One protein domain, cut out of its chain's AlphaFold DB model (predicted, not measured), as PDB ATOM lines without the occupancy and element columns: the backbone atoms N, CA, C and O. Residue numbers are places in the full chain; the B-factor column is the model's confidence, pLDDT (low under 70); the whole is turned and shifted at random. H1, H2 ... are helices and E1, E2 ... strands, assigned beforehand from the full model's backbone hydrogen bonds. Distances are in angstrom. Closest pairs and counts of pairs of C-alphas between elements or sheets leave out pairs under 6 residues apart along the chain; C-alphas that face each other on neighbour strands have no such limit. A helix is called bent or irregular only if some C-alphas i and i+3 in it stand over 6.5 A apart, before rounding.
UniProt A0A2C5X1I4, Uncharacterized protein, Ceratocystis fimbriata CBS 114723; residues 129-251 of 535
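What this domain is: This is residues 129 to 251 of the 535 residues of an uncharacterized protein of Ceratocystis fimbriata CBS 114723 (UniProt A0A2C5X1I4). A four-stranded antiparallel sheet, in the order E2, E3, E1, E4, makes the middle layer, with H1 and H2 covering one face and H3 over E2 and E3 on the other. On that same side of the sheet, a separate hairpin of E5 and E6 stands beside H3, with E6 and E5 both coming close to H3 and E5 also approaching E1. The printed part has 123 residues, with three named helices and six named strands in the order E1, H1, E2, E3, H2, E4, H3, E5, E6; its class is mixed, helices and strands. It is compact, with a radius of gyration of the C-alphas of 14.7 A, and rounded, spanning 41 by 38 by 25 A.

How they stand to each other: In the large sheet, E3, residues 173 to 178, and E1, residues 129 to 132, are inner strands, paired for instance by N 131 and O 174 at 2.9 A. The edge strands are E2, residues 162 to 167, which forms a hairpin with E3 (N 166 and O 175, 2.9 A), and E4, residues 206 to 209, beside E1 with N 132 and O 206 at 2.8 A. H2, residues 181 to 191, is on the sheet over E1 at a height of 7.8 A and runs along the strands, at 1 degrees to E1 on the local plane; its closest C-alphas to E4 are those of Arg 188 and Ala 207, 5.6 A apart. On the same face H1, residues 140 to 152, lies over E2 and E3 at a height of 9.9 A, only just slantwise to the strands, at 31 degrees to E2 on the local plane. H1 touches H2 with residues 147 to 151 alone, at a steep tilt of 65 degrees, opposite ways; the closest C-alphas, of Val 151 and Ala 183, are 6.4 A apart. On the opposite face H3, residues 212 to 225, lies over E2 and E3 at a height of 9.9 A, slantwise to the strands at 35 degrees to E3 on the local plane. E1, H1, E2 and E3, H2, E4 are split strand-helix-strand units, two strands running the same way with another strand between them, each with a right-handed crossover. The hairpin of E5, residues 232 to 238, and E6, residues 244 to 250, is paired for instance by N 235 and O 247 at 2.8 A. The closest C-alphas of H3 and E6 are those of Trp 218 and Leu 248, 6.6 A apart; those of E1 and E5 are Tyr 130 and Val 234, 7.7 A apart. Every O i to N i+4 pair is within hydrogen-bond range in H1 and H2, and 8 of 10 are in H3.

Where its parts are: E1 begins at C-alpha 129, (181.932, 120.786, 147.263). H3 is the longest helix, 20.5 A, and begins at C-alpha 212, (186.110, 116.531, 152.930); it is irregular, but only just, with C-alphas 213 and 216 6.8 A apart. H1 measures 18.3 A, H2 15.2 A and E3 16.7 A. E5 measures 19.4 A and E6 18.9 A, ending at C-alpha 250, (176.154, 104.005, 141.367).

The domain as a whole: The two C-alphas farthest apart, of Asp 156 and Cys 228, are 45.0 A apart. The printed part has no cut. The link from H2 to E4, residues 192 to 205, is long. Mean pLDDT of the printed part is 90.9; residues 155 to 158 and residue 228 are under 70.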
ATOM      1  N   LEU A 129     183.112 120.707 148.119       97.75
ATOM      2  CA  LEU A 129     181.932 120.786 147.263       97.75
ATOM      3  C   LEU A 129     181.849 119.613 146.290       97.75
ATOM      4  O   LEU A 129     182.829 119.237 145.639       97.75
ATOM      5  N   TYR A 130     180.627 119.126 146.106       97.88
ATOM      6  CA  TYR A 130     180.227 118.298 144.979       97.88
ATOM      7  C   TYR A 130     179.457 119.155 143.967       97.88
ATOM      8  O   TYR A 130     178.425 119.742 144.294       97.88
ATOM      9  N   VAL A 131     179.948 119.224 142.725       97.19
ATOM     10  CA  VAL A 131     179.324 119.996 141.636       97.19
ATOM     11  C   VAL A 131     178.816 119.055 140.552       97.19
ATOM     12  O   VAL A 131     179.565 118.255 140.003       97.19
ATOM     13  N   LYS A 132     177.538 119.180 140.201       95.44
ATOM     14  CA  LYS A 132     176.785 118.317 139.286       95.44
ATOM     15  C   LYS A 132     176.227 119.111 138.099       95.44
ATOM     16  O   LYS A 132     176.108 120.334 138.138       95.44
ATOM     17  N   ASN A 133     175.821 118.387 137.051       94.44
ATOM     18  CA  ASN A 133     175.325 118.899 135.764       94.44
ATOM     19  C   ASN A 133     176.405 119.577 134.903       94.44
ATOM     20  O   ASN A 133     176.075 120.361 134.010       94.44
ATOM     21  N   LEU A 134     177.678 119.226 135.109       93.19
ATOM     22  CA  LEU A 134     178.749 119.645 134.209       93.19
ATOM     23  C   LEU A 134     178.479 119.146 132.779       93.19
ATOM     24  O   LEU A 134     177.811 118.134 132.540       93.19
ATOM     25  N   SER A 135     178.980 119.892 131.794       86.62
ATOM     26  CA  SER A 135     178.830 119.516 130.389       86.62
ATOM     27  C   SER A 135     179.952 118.583 129.945       86.62
ATOM     28  O   SER A 135     181.116 118.916 130.150       86.62
ATOM     29  N   ARG A 136     179.613 117.546 129.166       78.56
ATOM     30  CA  ARG A 136     180.523 116.545 128.556       78.56
ATOM     31  C   ARG A 136     181.684 117.081 127.683       78.56
ATOM     32  O   ARG A 136     182.400 116.295 127.078       78.56
ATOM     33  N   SER A 137     181.826 118.396 127.544       82.31
ATOM     34  CA  SER A 137     182.868 119.085 126.767       82.31
ATOM     35  C   SER A 137     183.516 120.244 127.537       82.31
ATOM     36  O   SER A 137     184.051 121.175 126.937       82.31
ATOM     37  N   MET A 138     183.424 120.227 128.867       85.88
ATOM     38  CA  MET A 138     184.082 121.197 129.739       85.88
ATOM     39  C   MET A 138     185.554 120.811 129.904       85.88
ATOM     40  O   MET A 138     185.844 119.680 130.284       85.88
ATOM     41  N   SER A 139     186.478 121.729 129.606       91.19
ATOM     42  CA  SER A 139     187.889 121.504 129.937       91.19
ATOM     43  C   SER A 139     188.075 121.549 131.450       91.19
ATOM     44  O   SER A 139     187.438 122.362 132.125       91.19
ATOM     45  N   ARG A 140     188.971 120.701 131.965       92.88
ATOM     46  CA  ARG A 140     189.326 120.672 133.385       92.88
ATOM     47  C   ARG A 140     189.914 122.004 133.832       92.88
ATOM     48  O   ARG A 140     189.484 122.538 134.849       92.88
ATOM     49  N   ASP A 141     190.823 122.543 133.032       94.38
ATOM     50  CA  ASP A 141     191.536 123.781 133.345       94.38
ATOM     51  C   ASP A 141     190.565 124.964 133.338       94.38
ATOM     52  O   ASP A 141     190.455 125.666 134.330       94.38
ATOM     53  N   ALA A 142     189.700 125.070 132.322       94.19
ATOM     54  CA  ALA A 142     188.710 126.147 132.241       94.19
ATOM     55  C   ALA A 142     187.735 126.194 133.437       94.19
ATOM     56  O   ALA A 142     187.324 127.282 133.838       94.19
ATOM     57  N   LEU A 143     187.334 125.042 133.997       94.69
ATOM     58  CA  LEU A 143     186.521 125.019 135.221       94.69
ATOM     59  C   LEU A 143     187.349 125.444 136.441       94.69
ATOM     60  O   LEU A 143     186.849 126.202 137.267       94.69
ATOM     61  N   ARG A 144     188.605 124.987 136.539       95.12
ATOM     62  CA  ARG A 144     189.527 125.377 137.612       95.12
ATOM     63  C   ARG A 144     189.777 126.883 137.609       95.12
ATOM     64  O   ARG A 144     189.568 127.510 138.637       95.12
ATOM     65  N   ASP A 145     190.126 127.450 136.458       95.00
ATOM     66  CA  ASP A 145     190.388 128.880 136.266       95.00
ATOM     67  C   ASP A 145     189.165 129.725 136.655       95.00
ATOM     68  O   ASP A 145     189.295 130.771 137.288       95.00
ATOM     69  N   HIS A 146     187.954 129.254 136.332       94.50
ATOM     70  CA  HIS A 146     186.727 129.932 136.740       94.50
ATOM     71  C   HIS A 146     186.512 129.898 138.259       94.50
ATOM     72  O   HIS A 146     186.167 130.927 138.833       94.50
ATOM     73  N   ILE A 147     186.737 128.751 138.912       95.06
ATOM     74  CA  ILE A 147     186.638 128.631 140.374       95.06
ATOM     75  C   ILE A 147     187.701 129.502 141.054       95.06
ATOM     76  O   ILE A 147     187.368 130.237 141.977       95.06
ATOM     77  N   SER A 148     188.947 129.485 140.570       93.94
ATOM     78  CA  SER A 148     190.015 130.365 141.055       93.94
ATOM     79  C   SER A 148     189.628 131.840 140.926       93.94
ATOM     80  O   SER A 148     189.703 132.563 141.908       93.94
ATOM     81  N   SER A 149     189.082 132.270 139.783       93.12
ATOM     82  CA  SER A 149     188.604 133.647 139.597       93.12
ATOM     83  C   SER A 149     187.435 134.034 140.525       93.12
ATOM     84  O   SER A 149     187.335 135.197 140.916       93.12
ATOM     85  N   LEU A 150     186.558 133.091 140.899       92.75
ATOM     86  CA  LEU A 150     185.506 133.328 141.901       92.75
ATOM     87  C   LEU A 150     186.087 133.492 143.314       92.75
ATOM     88  O   LEU A 150     185.598 134.315 144.082       92.75
ATOM     89  N   VAL A 151     187.130 132.727 143.640       91.44
ATOM     90  CA  VAL A 151     187.826 132.766 144.934       91.44
ATOM     91  C   VAL A 151     188.703 134.016 145.074       91.44
ATOM     92  O   VAL A 151     188.675 134.666 146.117       91.44
ATOM     93  N   GLU A 152     189.429 134.401 144.023       89.06
ATOM     94  CA  GLU A 152     190.231 135.634 143.960       89.06
ATOM     95  C   GLU A 152     189.379 136.888 144.194       89.06
ATOM     96  O   GLU A 152     189.823 137.831 144.841       89.06
ATOM     97  N   GLY A 153     188.129 136.889 143.718       82.62
ATOM     98  CA  GLY A 153     187.184 137.984 143.941       82.62
ATOM     99  C   GLY A 153     186.660 138.110 145.378       82.62
ATOM    100  O   GLY A 153     185.858 139.007 145.630       82.62
ATOM    101  N   LEU A 154     187.059 137.221 146.297       79.25
ATOM    102  CA  LEU A 154     186.475 137.118 147.634       79.25
ATOM    103  C   LEU A 154     187.286 137.811 148.743       79.25
ATOM    104  O   LEU A 154     186.685 138.214 149.738       79.25
ATOM    105  N   GLN A 155     188.619 137.938 148.626       67.31
ATOM    106  CA  GLN A 155     189.458 138.547 149.675       67.31
ATOM    107  C   GLN A 155     190.720 139.266 149.172       67.31
ATOM    108  O   GLN A 155     191.517 138.712 148.419       67.31
ATOM    109  N   ASP A 156     190.982 140.440 149.755       60.75
ATOM    110  CA  ASP A 156     192.193 141.258 149.576       60.75
ATOM    111  C   ASP A 156     193.440 140.689 150.305       60.75
ATOM    112  O   ASP A 156     194.117 141.396 151.054       60.75
ATOM    113  N   GLY A 157     193.771 139.406 150.100       56.12
ATOM    114  CA  GLY A 157     195.110 138.881 150.427       56.12
ATOM    115  C   GLY A 157     195.223 137.642 151.321       56.12
ATOM    116  O   GLY A 157     196.340 137.318 151.726       56.12
ATOM    117  N   SER A 158     194.138 136.915 151.614       64.69
ATOM    118  CA  SER A 158     194.276 135.536 152.111       64.69
ATOM    119  C   SER A 158     194.443 134.576 150.937       64.69
ATOM    120  O   SER A 158     193.664 134.610 149.985       64.69
ATOM    121  N   LEU A 159     195.461 133.717 150.994       72.31
ATOM    122  CA  LEU A 159     195.795 132.788 149.917       72.31
ATOM    123  C   LEU A 159     194.887 131.551 149.994       72.31
ATOM    124  O   LEU A 159     195.212 130.536 150.611       72.31
ATOM    125  N   VAL A 160     193.692 131.682 149.419       80.88
ATOM    126  CA  VAL A 160     192.685 130.620 149.368       80.88
ATOM    127  C   VAL A 160     192.963 129.708 148.175       80.88
ATOM    128  O   VAL A 160     192.609 130.017 147.040       80.88
ATOM    129  N   ASP A 161     193.573 128.557 148.450       89.88
ATOM    130  CA  ASP A 161     193.920 127.564 147.436       89.88
ATOM    131  C   ASP A 161     192.890 126.428 147.322       89.88
ATOM    132  O   ASP A 161     192.210 126.040 148.279       89.88
ATOM    133  N   ILE A 162     192.833 125.839 146.125       94.94
ATOM    134  CA  ILE A 162     192.141 124.572 145.861       94.94
ATOM    135  C   ILE A 162     193.118 123.435 146.188       94.94
ATOM    136  O   ILE A 162     194.088 123.224 145.457       94.94
ATOM    137  N   THR A 163     192.868 122.709 147.278       95.94
ATOM    138  CA  THR A 163     193.745 121.647 147.799       95.94
ATOM    139  C   THR A 163     193.627 120.351 146.998       95.94
ATOM    140  O   THR A 163     194.640 119.739 146.665       95.94
ATOM    141  N   GLU A 164     192.408 119.959 146.619       96.31
ATOM    142  CA  GLU A 164     192.155 118.846 145.702       96.31
ATOM    143  C   GLU A 164     191.095 119.230 144.662       96.31
ATOM    144  O   GLU A 164     190.065 119.828 144.970       96.31
ATOM    145  N   PHE A 165     191.355 118.878 143.400       97.06
ATOM    146  CA  PHE A 165     190.455 119.141 142.283       97.06
ATOM    147  C   PHE A 165     190.328 117.909 141.393       97.06
ATOM    148  O   PHE A 165     191.302 117.449 140.790       97.06
ATOM    149  N   TYR A 166     189.109 117.394 141.273       96.56
ATOM    150  CA  TYR A 166     188.813 116.236 140.446       96.56
ATOM    151  C   TYR A 166     187.553 116.454 139.614       96.56
ATOM    152  O   TYR A 166     186.533 116.925 140.103       96.56
ATOM    153  N   ILE A 167     187.620 116.042 138.350       95.69
ATOM    154  CA  ILE A 167     186.465 115.945 137.455       95.69
ATOM    155  C   ILE A 167     186.420 114.516 136.926       95.69
ATOM    156  O   ILE A 167     187.444 114.032 136.421       95.69
ATOM    157  N   ASP A 168     185.236 113.906 137.015       92.88
ATOM    158  CA  ASP A 168     184.864 112.628 136.403       92.88
ATOM    159  C   ASP A 168     185.299 112.570 134.927       92.88
ATOM    160  O   ASP A 168     185.199 113.547 134.179       92.88
ATOM    161  N   HIS A 169     185.747 111.395 134.481       90.25
ATOM    162  CA  HIS A 169     186.121 111.142 133.091       90.25
ATOM    163  C   HIS A 169     185.012 111.508 132.089       90.25
ATOM    164  O   HIS A 169     185.300 112.046 131.018       90.25
ATOM    165  N   SER A 170     183.742 111.272 132.431       87.25
ATOM    166  CA  SER A 170     182.593 111.620 131.590       87.25
ATOM    167  C   SER A 170     182.146 113.089 131.710       87.25
ATOM    168  O   SER A 170     181.206 113.504 131.022       87.25
ATOM    169  N   CYS A 171     182.855 113.883 132.526       90.94
ATOM    170  CA  CYS A 171     182.619 115.302 132.799       90.94
ATOM    171  C   CYS A 171     181.166 115.590 133.208       90.94
ATOM    172  O   CYS A 171     180.561 116.552 132.732       90.94
ATOM    173  N   THR A 172     180.582 114.727 134.051       91.62
ATOM    174  CA  THR A 172     179.215 114.907 134.575       91.62
ATOM    175  C   THR A 172     179.175 115.633 135.915       91.62
ATOM    176  O   THR A 172     178.189 116.321 136.209       91.62
ATOM    177  N   HIS A 173     180.240 115.490 136.703       95.31
ATOM    178  CA  HIS A 173     180.385 116.076 138.024       95.31
ATOM    179  C   HIS A 173     181.861 116.304 138.394       95.31
ATOM    180  O   HIS A 173     182.767 115.827 137.703       95.31
ATOM    181  N   ALA A 174     182.089 117.054 139.469       97.12
ATOM    182  CA  ALA A 174     183.400 117.339 140.034       97.12
ATOM    183  C   ALA A 174     183.365 117.329 141.566       97.12
ATOM    184  O   ALA A 174     182.329 117.615 142.172       97.12
ATOM    185  N   PHE A 175     184.526 117.055 142.155       97.88
ATOM    186  CA  PHE A 175     184.827 117.273 143.564       97.88
ATOM    187  C   PHE A 175     185.889 118.363 143.675       97.88
ATOM    188  O   PHE A 175     186.880 118.356 142.936       97.88
ATOM    189  N   ILE A 176     185.663 119.306 144.584       97.81
ATOM    190  CA  ILE A 176     186.548 120.442 144.832       97.81
ATOM    191  C   ILE A 176     186.743 120.534 146.340       97.81
ATOM    192  O   ILE A 176     185.755 120.574 147.071       97.81
ATOM    193  N   VAL A 177     187.989 120.573 146.800       97.62
ATOM    194  CA  VAL A 177     188.341 120.802 148.204       97.62
ATOM    195  C   VAL A 177     189.158 122.088 148.287       97.62
ATOM    196  O   VAL A 177     190.065 122.308 147.484       97.62
ATOM    197  N   PHE A 178     188.812 122.947 149.237       96.69
ATOM    198  CA  PHE A 178     189.437 124.242 149.494       96.69
ATOM    199  C   PHE A 178     190.240 124.203 150.798       96.69
ATOM    200  O   PHE A 178     190.103 123.282 151.604       96.69
ATOM    201  N   THR A 179     191.063 125.224 151.045       95.06
ATOM    202  CA  THR A 179     191.717 125.414 152.352       95.06
ATOM    203  C   THR A 179     190.746 125.815 153.468       95.06
ATOM    204  O   THR A 179     191.022 125.532 154.634       95.06
ATOM    205  N   HIS A 180     189.618 126.459 153.140       93.88
ATOM    206  CA  HIS A 180     188.682 127.038 154.111       93.88
ATOM    207  C   HIS A 180     187.209 126.898 153.699       93.88
ATOM    208  O   HIS A 180     186.875 126.958 152.515       93.88
ATOM    209  N   ASP A 181     186.316 126.796 154.689       94.94
ATOM    210  CA  ASP A 181     184.872 126.595 154.479       94.94
ATOM    211  C   ASP A 181     184.189 127.800 153.806       94.94
ATOM    212  O   ASP A 181     183.354 127.625 152.923       94.94
ATOM    213  N   PHE A 182     184.588 129.034 154.147       93.00
ATOM    214  CA  PHE A 182     184.001 130.254 153.566       93.00
ATOM    215  C   PHE A 182     184.221 130.367 152.047       93.00
ATOM    216  O   PHE A 182     183.419 130.971 151.340       93.00
ATOM    217  N   ALA A 183     185.301 129.768 151.536       93.94
ATOM    218  CA  ALA A 183     185.589 129.723 150.107       93.94
ATOM    219  C   ALA A 183     184.645 128.762 149.380       93.94
ATOM    220  O   ALA A 183     184.125 129.083 148.313       93.94
ATOM    221  N   ALA A 184     184.383 127.603 149.990       95.75
ATOM    222  CA  ALA A 184     183.398 126.654 149.498       95.75
ATOM    223  C   ALA A 184     181.985 127.259 149.518       95.75
ATOM    224  O   ALA A 184     181.247 127.085 148.553       95.75
ATOM    225  N   ASP A 185     181.620 128.016 150.555       95.12
ATOM    226  CA  ASP A 185     180.307 128.668 150.640       95.12
ATOM    227  C   ASP A 185     180.109 129.724 149.541       95.12
ATOM    228  O   ASP A 185     179.156 129.639 148.769       95.12
ATOM    229  N   ALA A 186     181.072 130.630 149.346       93.75
ATOM    230  CA  ALA A 186     181.006 131.625 148.272       93.75
ATOM    231  C   ALA A 186     181.012 131.003 146.859       93.75
ATOM    232  O   ALA A 186     180.265 131.431 145.975       93.75
ATOM    233  N   VAL A 187     181.817 129.958 146.628       95.81
ATOM    234  CA  VAL A 187     181.812 129.228 145.348       95.81
ATOM    235  C   VAL A 187     180.492 128.480 145.151       95.81
ATOM    236  O   VAL A 187     179.980 128.433 144.030       95.81
ATOM    237  N   ARG A 188     179.895 127.930 146.215       96.12
ATOM    238  CA  ARG A 188     178.555 127.335 146.169       96.12
ATOM    239  C   ARG A 188     177.504 128.392 145.833       96.12
ATOM    240  O   ARG A 188     176.678 128.124 144.966       96.12
ATOM    241  N   GLU A 189     177.548 129.569 146.454       95.19
ATOM    242  CA  GLU A 189     176.625 130.677 146.180       95.19
ATOM    243  C   GLU A 189     176.689 131.109 144.705       95.19
ATOM    244  O   GLU A 189     175.661 131.238 144.040       95.19
ATOM    245  N   ALA A 190     177.901 131.237 144.157       94.38
ATOM    246  CA  ALA A 190     178.124 131.638 142.770       94.38
ATOM    247  C   ALA A 190     177.799 130.545 141.728       94.38
ATOM    248  O   ALA A 190     177.389 130.873 140.612       94.38
ATOM    249  N   LEU A 191     177.996 129.257 142.046       95.31
ATOM    250  CA  LEU A 191     177.778 128.149 141.103       95.31
ATOM    251  C   LEU A 191     176.384 127.513 141.194       95.31
ATOM    252  O   LEU A 191     175.900 126.979 140.194       95.31
ATOM    253  N   HIS A 192     175.730 127.508 142.357       96.12
ATOM    254  CA  HIS A 192     174.453 126.817 142.525       96.12
ATOM    255  C   HIS A 192     173.343 127.527 141.738       96.12
ATOM    256  O   HIS A 192     173.038 128.691 141.961       96.12
ATOM    257  N   GLY A 193     172.708 126.824 140.799       94.19
ATOM    258  CA  GLY A 193     171.694 127.405 139.916       94.19
ATOM    259  C   GLY A 193     172.261 128.172 138.711       94.19
ATOM    260  O   GLY A 193     171.513 128.439 137.770       94.19
ATOM    261  N   ALA A 194     173.563 128.472 138.675       93.50
ATOM    262  CA  ALA A 194     174.190 129.201 137.574       93.50
ATOM    263  C   ALA A 194     174.323 128.340 136.305       93.50
ATOM    264  O   ALA A 194     174.614 127.142 136.360       93.50
ATOM    265  N   ILE A 195     174.145 128.940 135.124       93.44
ATOM    266  CA  ILE A 195     174.295 128.251 133.831       93.44
ATOM    267  C   ILE A 195     175.696 128.532 133.276       93.44
ATOM    268  O   ILE A 195     175.878 129.432 132.465       93.44
ATOM    269  N   TRP A 196     176.698 127.746 133.684       91.38
ATOM    270  CA  TRP A 196     178.086 128.012 133.288       91.38
ATOM    271  C   TRP A 196     178.705 126.991 132.298       91.38
ATOM    272  O   TRP A 196     178.491 125.773 132.394       91.38
ATOM    273  N   PRO A 197     179.526 127.458 131.334       91.12
ATOM    274  CA  PRO A 197     179.467 128.782 130.700       91.12
ATOM    275  C   PRO A 197     178.114 129.041 130.020       91.12
ATOM    276  O   PRO A 197     177.467 128.089 129.577       91.12
ATOM    277  N   ASP A 198     177.748 130.316 129.852       85.62
ATOM    278  CA  ASP A 198     176.484 130.770 129.253       85.62
ATOM    279  C   ASP A 198     176.249 130.205 127.842       85.62
ATOM    280  O   ASP A 198     176.709 130.735 126.828       85.62
ATOM    281  N   LYS A 199     175.500 129.100 127.754       85.56
ATOM    282  CA  LYS A 199     174.969 128.567 126.491       85.56
ATOM    283  C   LYS A 199     173.533 128.117 126.717       85.56
ATOM    284  O   LYS A 199     173.289 127.247 127.544       85.56
ATOM    285  N   SER A 200     172.608 128.642 125.913       76.38
ATOM    286  CA  SER A 200     171.144 128.491 126.050       76.38
ATOM    287  C   SER A 200     170.609 127.054 126.236       76.38
ATOM    288  O   SER A 200     169.519 126.888 126.770       76.38
ATOM    289  N   GLN A 201     171.347 126.016 125.829       81.12
ATOM    290  CA  GLN A 201     170.942 124.606 125.968       81.12
ATOM    291  C   GLN A 201     171.535 123.892 127.200       81.12
ATOM    292  O   GLN A 201     171.478 122.663 127.291       81.12
ATOM    293  N   ARG A 202     172.160 124.618 128.131       87.38
ATOM    294  CA  ARG A 202     172.758 124.040 129.343       87.38
ATOM    295  C   ARG A 202     171.757 123.992 130.488       87.38
ATOM    296  O   ARG A 202     170.895 124.851 130.624       87.38
ATOM    297  N   ARG A 203     171.892 122.958 131.316       92.50
ATOM    298  CA  ARG A 203     171.188 122.868 132.598       92.50
ATOM    299  C   ARG A 203     171.936 123.735 133.617       92.50
ATOM    300  O   ARG A 203     173.161 123.813 133.507       92.50
ATOM    301  N   PRO A 204     171.241 124.340 134.593       94.38
ATOM    302  CA  PRO A 204     171.912 124.986 135.710       94.38
ATOM    303  C   PRO A 204     172.795 123.975 136.449       94.38
ATOM    304  O   PRO A 204     172.427 122.800 136.621       94.38
ATOM    305  N   LEU A 205     173.970 124.441 136.857       95.19
ATOM    306  CA  LEU A 205     174.851 123.711 137.749       95.19
ATOM    307  C   LEU A 205     174.173 123.549 139.108       95.19
ATOM    308  O   LEU A 205     173.330 124.346 139.521       95.19
ATOM    309  N   TRP A 206     174.519 122.469 139.788       96.12
ATOM    310  CA  TRP A 206     174.032 122.183 141.126       96.12
ATOM    311  C   TRP A 206     175.253 121.885 141.983       96.12
ATOM    312  O   TRP A 206     176.007 120.977 141.646       96.12
ATOM    313  N   ALA A 207     175.481 122.683 143.020       97.06
ATOM    314  CA  ALA A 207     176.653 122.592 143.882       97.06
ATOM    315  C   ALA A 207     176.200 122.463 145.334       97.06
ATOM    316  O   ALA A 207     175.334 123.227 145.761       97.06
ATOM    317  N   ASP A 208     176.753 121.521 146.088       97.50
ATOM    318  CA  ASP A 208     176.439 121.404 147.511       97.50
ATOM    319  C   ASP A 208     177.597 120.811 148.313       97.50
ATOM    320  O   ASP A 208     178.518 120.209 147.750       97.50
ATOM    321  N   PHE A 209     177.558 121.013 149.629       97.69
ATOM    322  CA  PHE A 209     178.619 120.584 150.536       97.69
ATOM    323  C   PHE A 209     178.702 119.058 150.664       97.69
ATOM    324  O   PHE A 209     177.716 118.338 150.474       97.69
ATOM    325  N   VAL A 210     179.900 118.565 150.982       97.19
ATOM    326  CA  VAL A 210     180.189 117.154 151.290       97.19
ATOM    327  C   VAL A 210     181.293 117.052 152.348       97.19
ATOM    328  O   VAL A 210     182.092 117.971 152.517       97.19
ATOM    329  N   ALA A 211     181.382 115.930 153.061       95.56
ATOM    330  CA  ALA A 211     182.461 115.710 154.024       95.56
ATOM    331  C   ALA A 211     183.837 115.619 153.314       95.56
ATOM    332  O   ALA A 211     184.020 114.721 152.484       95.56
ATOM    333  N   PRO A 212     184.826 116.480 153.641       96.19
ATOM    334  CA  PRO A 212     186.110 116.531 152.930       96.19
ATOM    335  C   PRO A 212     186.906 115.225 153.049       96.19
ATOM    336  O   PRO A 212     187.534 114.796 152.087       96.19
ATOM    337  N   GLU A 213     186.807 114.534 154.187       96.12
ATOM    338  CA  GLU A 213     187.469 113.245 154.439       96.12
ATOM    339  C   GLU A 213     187.037 112.132 153.467       96.12
ATOM    340  O   GLU A 213     187.797 111.200 153.208       96.12
ATOM    341  N   ARG A 214     185.823 112.226 152.907       96.31
ATOM    342  CA  ARG A 214     185.264 111.231 151.977       96.31
ATOM    343  C   ARG A 214     185.644 111.475 150.522       96.31
ATOM    344  O   ARG A 214     185.655 110.536 149.731       96.31
ATOM    345  N   VAL A 215     185.999 112.707 150.164       97.06
ATOM    346  CA  VAL A 215     186.375 113.082 148.796       97.06
ATOM    347  C   VAL A 215     187.527 112.230 148.226       97.06
ATOM    348  O   VAL A 215     187.330 111.662 147.147       97.06
ATOM    349  N   PRO A 216     188.677 112.027 148.904       96.88
ATOM    350  CA  PRO A 216     189.766 111.211 148.352       96.88
ATOM    351  C   PRO A 216     189.402 109.719 148.224       96.88
ATOM    352  O   PRO A 216     189.857 109.048 147.292       96.88
ATOM    353  N   GLU A 217     188.547 109.193 149.110       96.88
ATOM    354  CA  GLU A 217     187.989 107.833 149.018       96.88
ATOM    355  C   GLU A 217     187.119 107.693 147.756       96.88
ATOM    356  O   GLU A 217     187.315 106.781 146.948       96.88
ATOM    357  N   TRP A 218     186.207 108.644 147.534       96.69
ATOM    358  CA  TRP A 218     185.296 108.680 146.386       96.69
ATOM    359  C   TRP A 218     186.034 108.834 145.056       96.69
ATOM    360  O   TRP A 218     185.808 108.055 144.128       96.69
ATOM    361  N   ILE A 219     186.994 109.757 144.994       95.94
ATOM    362  CA  ILE A 219     187.888 109.944 143.846       95.94
ATOM    363  C   ILE A 219     188.657 108.649 143.535       95.94
ATOM    364  O   ILE A 219     188.862 108.311 142.366       95.94
ATOM    365  N   SER A 220     189.088 107.904 144.558       95.31
ATOM    366  CA  SER A 220     189.814 106.639 144.386       95.31
ATOM    367  C   SER A 220     188.913 105.513 143.870       95.31
ATOM    368  O   SER A 220     189.319 104.769 142.967       95.31
ATOM    369  N   MET A 221     187.677 105.418 144.371       93.19
ATOM    370  CA  MET A 221     186.666 104.494 143.845       93.19
ATOM    371  C   MET A 221     186.358 104.782 142.374       93.19
ATOM    372  O   MET A 221     186.421 103.871 141.549       93.19
ATOM    373  N   GLU A 222     186.110 106.041 142.013       93.62
ATOM    374  CA  GLU A 222     185.766 106.416 140.640       93.62
ATOM    375  C   GLU A 222     186.939 106.227 139.663       93.62
ATOM    376  O   GLU A 222     186.766 105.621 138.602       93.62
ATOM    377  N   LYS A 223     188.165 106.628 140.040       92.69
ATOM    378  CA  LYS A 223     189.387 106.352 139.255       92.69
ATOM    379  C   LYS A 223     189.566 104.854 138.979       92.69
ATOM    380  O   LYS A 223     189.958 104.486 137.871       92.69
ATOM    381  N   THR A 224     189.261 103.997 139.956       90.44
ATOM    382  CA  THR A 224     189.353 102.533 139.819       90.44
ATOM    383  C   THR A 224     188.218 101.972 138.953       90.44
ATOM    384  O   THR A 224     188.447 101.105 138.106       90.44
ATOM    385  N   ALA A 225     187.007 102.511 139.109       86.38
ATOM    386  CA  ALA A 225     185.817 102.129 138.355       86.38
ATOM    387  C   ALA A 225     185.785 102.657 136.910       86.38
ATOM    388  O   ALA A 225     184.990 102.173 136.116       86.38
ATOM    389  N   ASN A 226     186.676 103.569 136.510       75.50
ATOM    390  CA  ASN A 226     186.700 104.205 135.181       75.50
ATOM    391  C   ASN A 226     186.845 103.233 133.972       75.50
ATOM    392  O   ASN A 226     186.861 103.649 132.816       75.50
ATOM    393  N   ARG A 227     186.979 101.919 134.206       73.88
ATOM    394  CA  ARG A 227     186.952 100.869 133.166       73.88
ATOM    395  C   ARG A 227     185.557 100.305 132.885       73.88
ATOM    396  O   ARG A 227     185.358  99.700 131.833       73.88
ATOM    397  N   CYS A 228     184.606 100.463 133.799       68.81
ATOM    398  CA  CYS A 228     183.203 100.140 133.572       68.81
ATOM    399  C   CYS A 228     182.420 101.443 133.360       68.81
ATOM    400  O   CYS A 228     182.691 102.452 133.998       68.81
ATOM    401  N   ASN A 229     181.440 101.434 132.449       78.12
ATOM    402  CA  ASN A 229     180.621 102.614 132.115       78.12
ATOM    403  C   ASN A 229     179.574 102.919 133.210       78.12
ATOM    404  O   ASN A 229     178.391 103.104 132.922       78.12
ATOM    405  N   ILE A 230     180.001 102.890 134.470       87.06
ATOM    406  CA  ILE A 230     179.193 103.177 135.646       87.06
ATOM    407  C   ILE A 230     179.162 104.690 135.835       87.06
ATOM    408  O   ILE A 230     180.197 105.348 135.827       87.06
ATOM    409  N   LYS A 231     177.960 105.239 136.011       89.19
ATOM    410  CA  LYS A 231     177.777 106.639 136.378       89.19
ATOM    411  C   LYS A 231     177.609 106.738 137.891       89.19
ATOM    412  O   LYS A 231     176.669 106.151 138.430       89.19
ATOM    413  N   TRP A 232     178.482 107.500 138.535       92.81
ATOM    414  CA  TRP A 232     178.417 107.804 139.961       92.81
ATOM    415  C   TRP A 232     177.594 109.070 140.227       92.81
ATOM    416  O   TRP A 232     177.493 109.960 139.377       92.81
ATOM    417  N   GLU A 233     176.969 109.131 141.398       94.31
ATOM    418  CA  GLU A 233     176.286 110.313 141.921       94.31
ATOM    419  C   GLU A 233     176.381 110.327 143.453       94.31
ATOM    420  O   GLU A 233     176.299 109.275 144.086       94.31
ATOM    421  N   VAL A 234     176.546 111.509 144.054       95.69
ATOM    422  CA  VAL A 234     176.422 111.660 145.510       95.69
ATOM    423  C   VAL A 234     174.941 111.700 145.870       95.69
ATOM    424  O   VAL A 234     174.205 112.584 145.425       95.69
ATOM    425  N   GLN A 235     174.509 110.735 146.675       95.06
ATOM    426  CA  GLN A 235     173.184 110.693 147.272       95.06
ATOM    427  C   GLN A 235     173.254 111.242 148.698       95.06
ATOM    428  O   GLN A 235     174.099 110.831 149.491       95.06
ATOM    429  N   TYR A 236     172.339 112.155 149.015       94.81
ATOM    430  CA  TYR A 236     172.172 112.709 150.353       94.81
ATOM    431  C   TYR A 236     171.068 111.936 151.074       94.81
ATOM    432  O   TYR A 236     169.948 111.813 150.565       94.81
ATOM    433  N   THR A 237     171.389 111.398 152.243       94.12
ATOM    434  CA  THR A 237     170.486 110.650 153.117       94.12
ATOM    435  C   THR A 237     170.412 111.336 154.470       94.12
ATOM    436  O   THR A 237     171.428 111.763 155.009       94.12
ATOM    437  N   ARG A 238     169.210 111.451 155.037       93.12
ATOM    438  CA  ARG A 238     169.056 111.968 156.397       93.12
ATOM    439  C   ARG A 238     169.139 110.816 157.381       93.12
ATOM    440  O   ARG A 238     168.315 109.903 157.316       93.12
ATOM    441  N   ASP A 239     170.104 110.881 158.283       91.00
ATOM    442  CA  ASP A 239     170.262 109.895 159.342       91.00
ATOM    443  C   ASP A 239     169.172 110.093 160.411       91.00
ATOM    444  O   ASP A 239     168.514 111.136 160.485       91.00
ATOM    445  N   SER A 240     168.973 109.099 161.282       90.62
ATOM    446  CA  SER A 240     167.971 109.166 162.363       90.62
ATOM    447  C   SER A 240     168.228 110.286 163.380       90.62
ATOM    448  O   SER A 240     167.310 110.689 164.089       90.62
ATOM    449  N   THR A 241     169.453 110.816 163.428       87.81
ATOM    450  CA  THR A 241     169.858 111.990 164.218       87.81
ATOM    451  C   THR A 241     169.454 113.325 163.585       87.81
ATOM    452  O   THR A 241     169.635 114.370 164.202       87.81
ATOM    453  N   GLY A 242     168.935 113.322 162.352       85.69
ATOM    454  CA  GLY A 242     168.610 114.525 161.583       85.69
ATOM    455  C   GLY A 242     169.781 115.104 160.780       85.69
ATOM    456  O   GLY A 242     169.531 115.920 159.887       85.69
ATOM    457  N   THR A 243     171.012 114.653 161.049       87.50
ATOM    458  CA  THR A 243     172.230 114.955 160.279       87.50
ATOM    459  C   THR A 243     172.093 114.434 158.847       87.50
ATOM    460  O   THR A 243     171.525 113.364 158.624       87.50
ATOM    461  N   MET A 244     172.594 115.184 157.865       91.12
ATOM    462  CA  MET A 244     172.611 114.749 156.467       91.12
ATOM    463  C   MET A 244     173.942 114.081 156.144       91.12
ATOM    464  O   MET A 244     174.984 114.728 156.140       91.12
ATOM    465  N   SER A 245     173.899 112.784 155.856       90.88
ATOM    466  CA  SER A 245     175.032 112.008 155.370       90.88
ATOM    467  C   SER A 245     175.053 112.012 153.839       90.88
ATOM    468  O   SER A 245     174.025 111.878 153.174       90.88
ATOM    469  N   ALA A 246     176.237 112.183 153.257       93.94
ATOM    470  CA  ALA A 246     176.454 112.096 151.817       93.94
ATOM    471  C   ALA A 246     177.182 110.784 151.488       93.94
ATOM    472  O   ALA A 246     178.147 110.427 152.165       93.94
ATOM    473  N   GLN A 247     176.729 110.058 150.462       94.19
ATOM    474  CA  GLN A 247     177.317 108.785 150.030       94.19
ATOM    475  C   GLN A 247     177.461 108.741 148.507       94.19
ATOM    476  O   GLN A 247     176.548 109.136 147.785       94.19
ATOM    477  N   LEU A 248     178.586 108.226 148.000       94.00
ATOM    478  CA  LEU A 248     178.770 107.999 146.565       94.00
ATOM    479  C   LEU A 248     178.090 106.687 146.143       94.00
ATOM    480  O   LEU A 248     178.482 105.609 146.586       94.00
ATOM    481  N   VAL A 249     177.089 106.774 145.268       93.12
ATOM    482  CA  VAL A 249     176.258 105.641 144.832       93.12
ATOM    483  C   VAL A 249     176.347 105.476 143.313       93.12
ATOM    484  O   VAL A 249     176.475 106.454 142.571       93.12
ATOM    485  N   THR A 250     176.272 104.235 142.814       89.62
ATOM    486  CA  THR A 250     176.154 104.005 141.367       89.62
ATOM    487  C   THR A 250     174.711 104.181 140.901       89.62
ATOM    488  O   THR A 250     173.776 103.643 141.494       89.62
ATOM    489  N   MET A 251     174.511 104.834 139.755       76.25
ATOM    490  CA  MET A 251     173.195 104.900 139.106       76.25
ATOM    491  C   MET A 251     172.672 103.549 138.600       76.25
ATOM    492  O   MET A 251     171.521 103.469 138.176       76.25
TER     493      MET A 251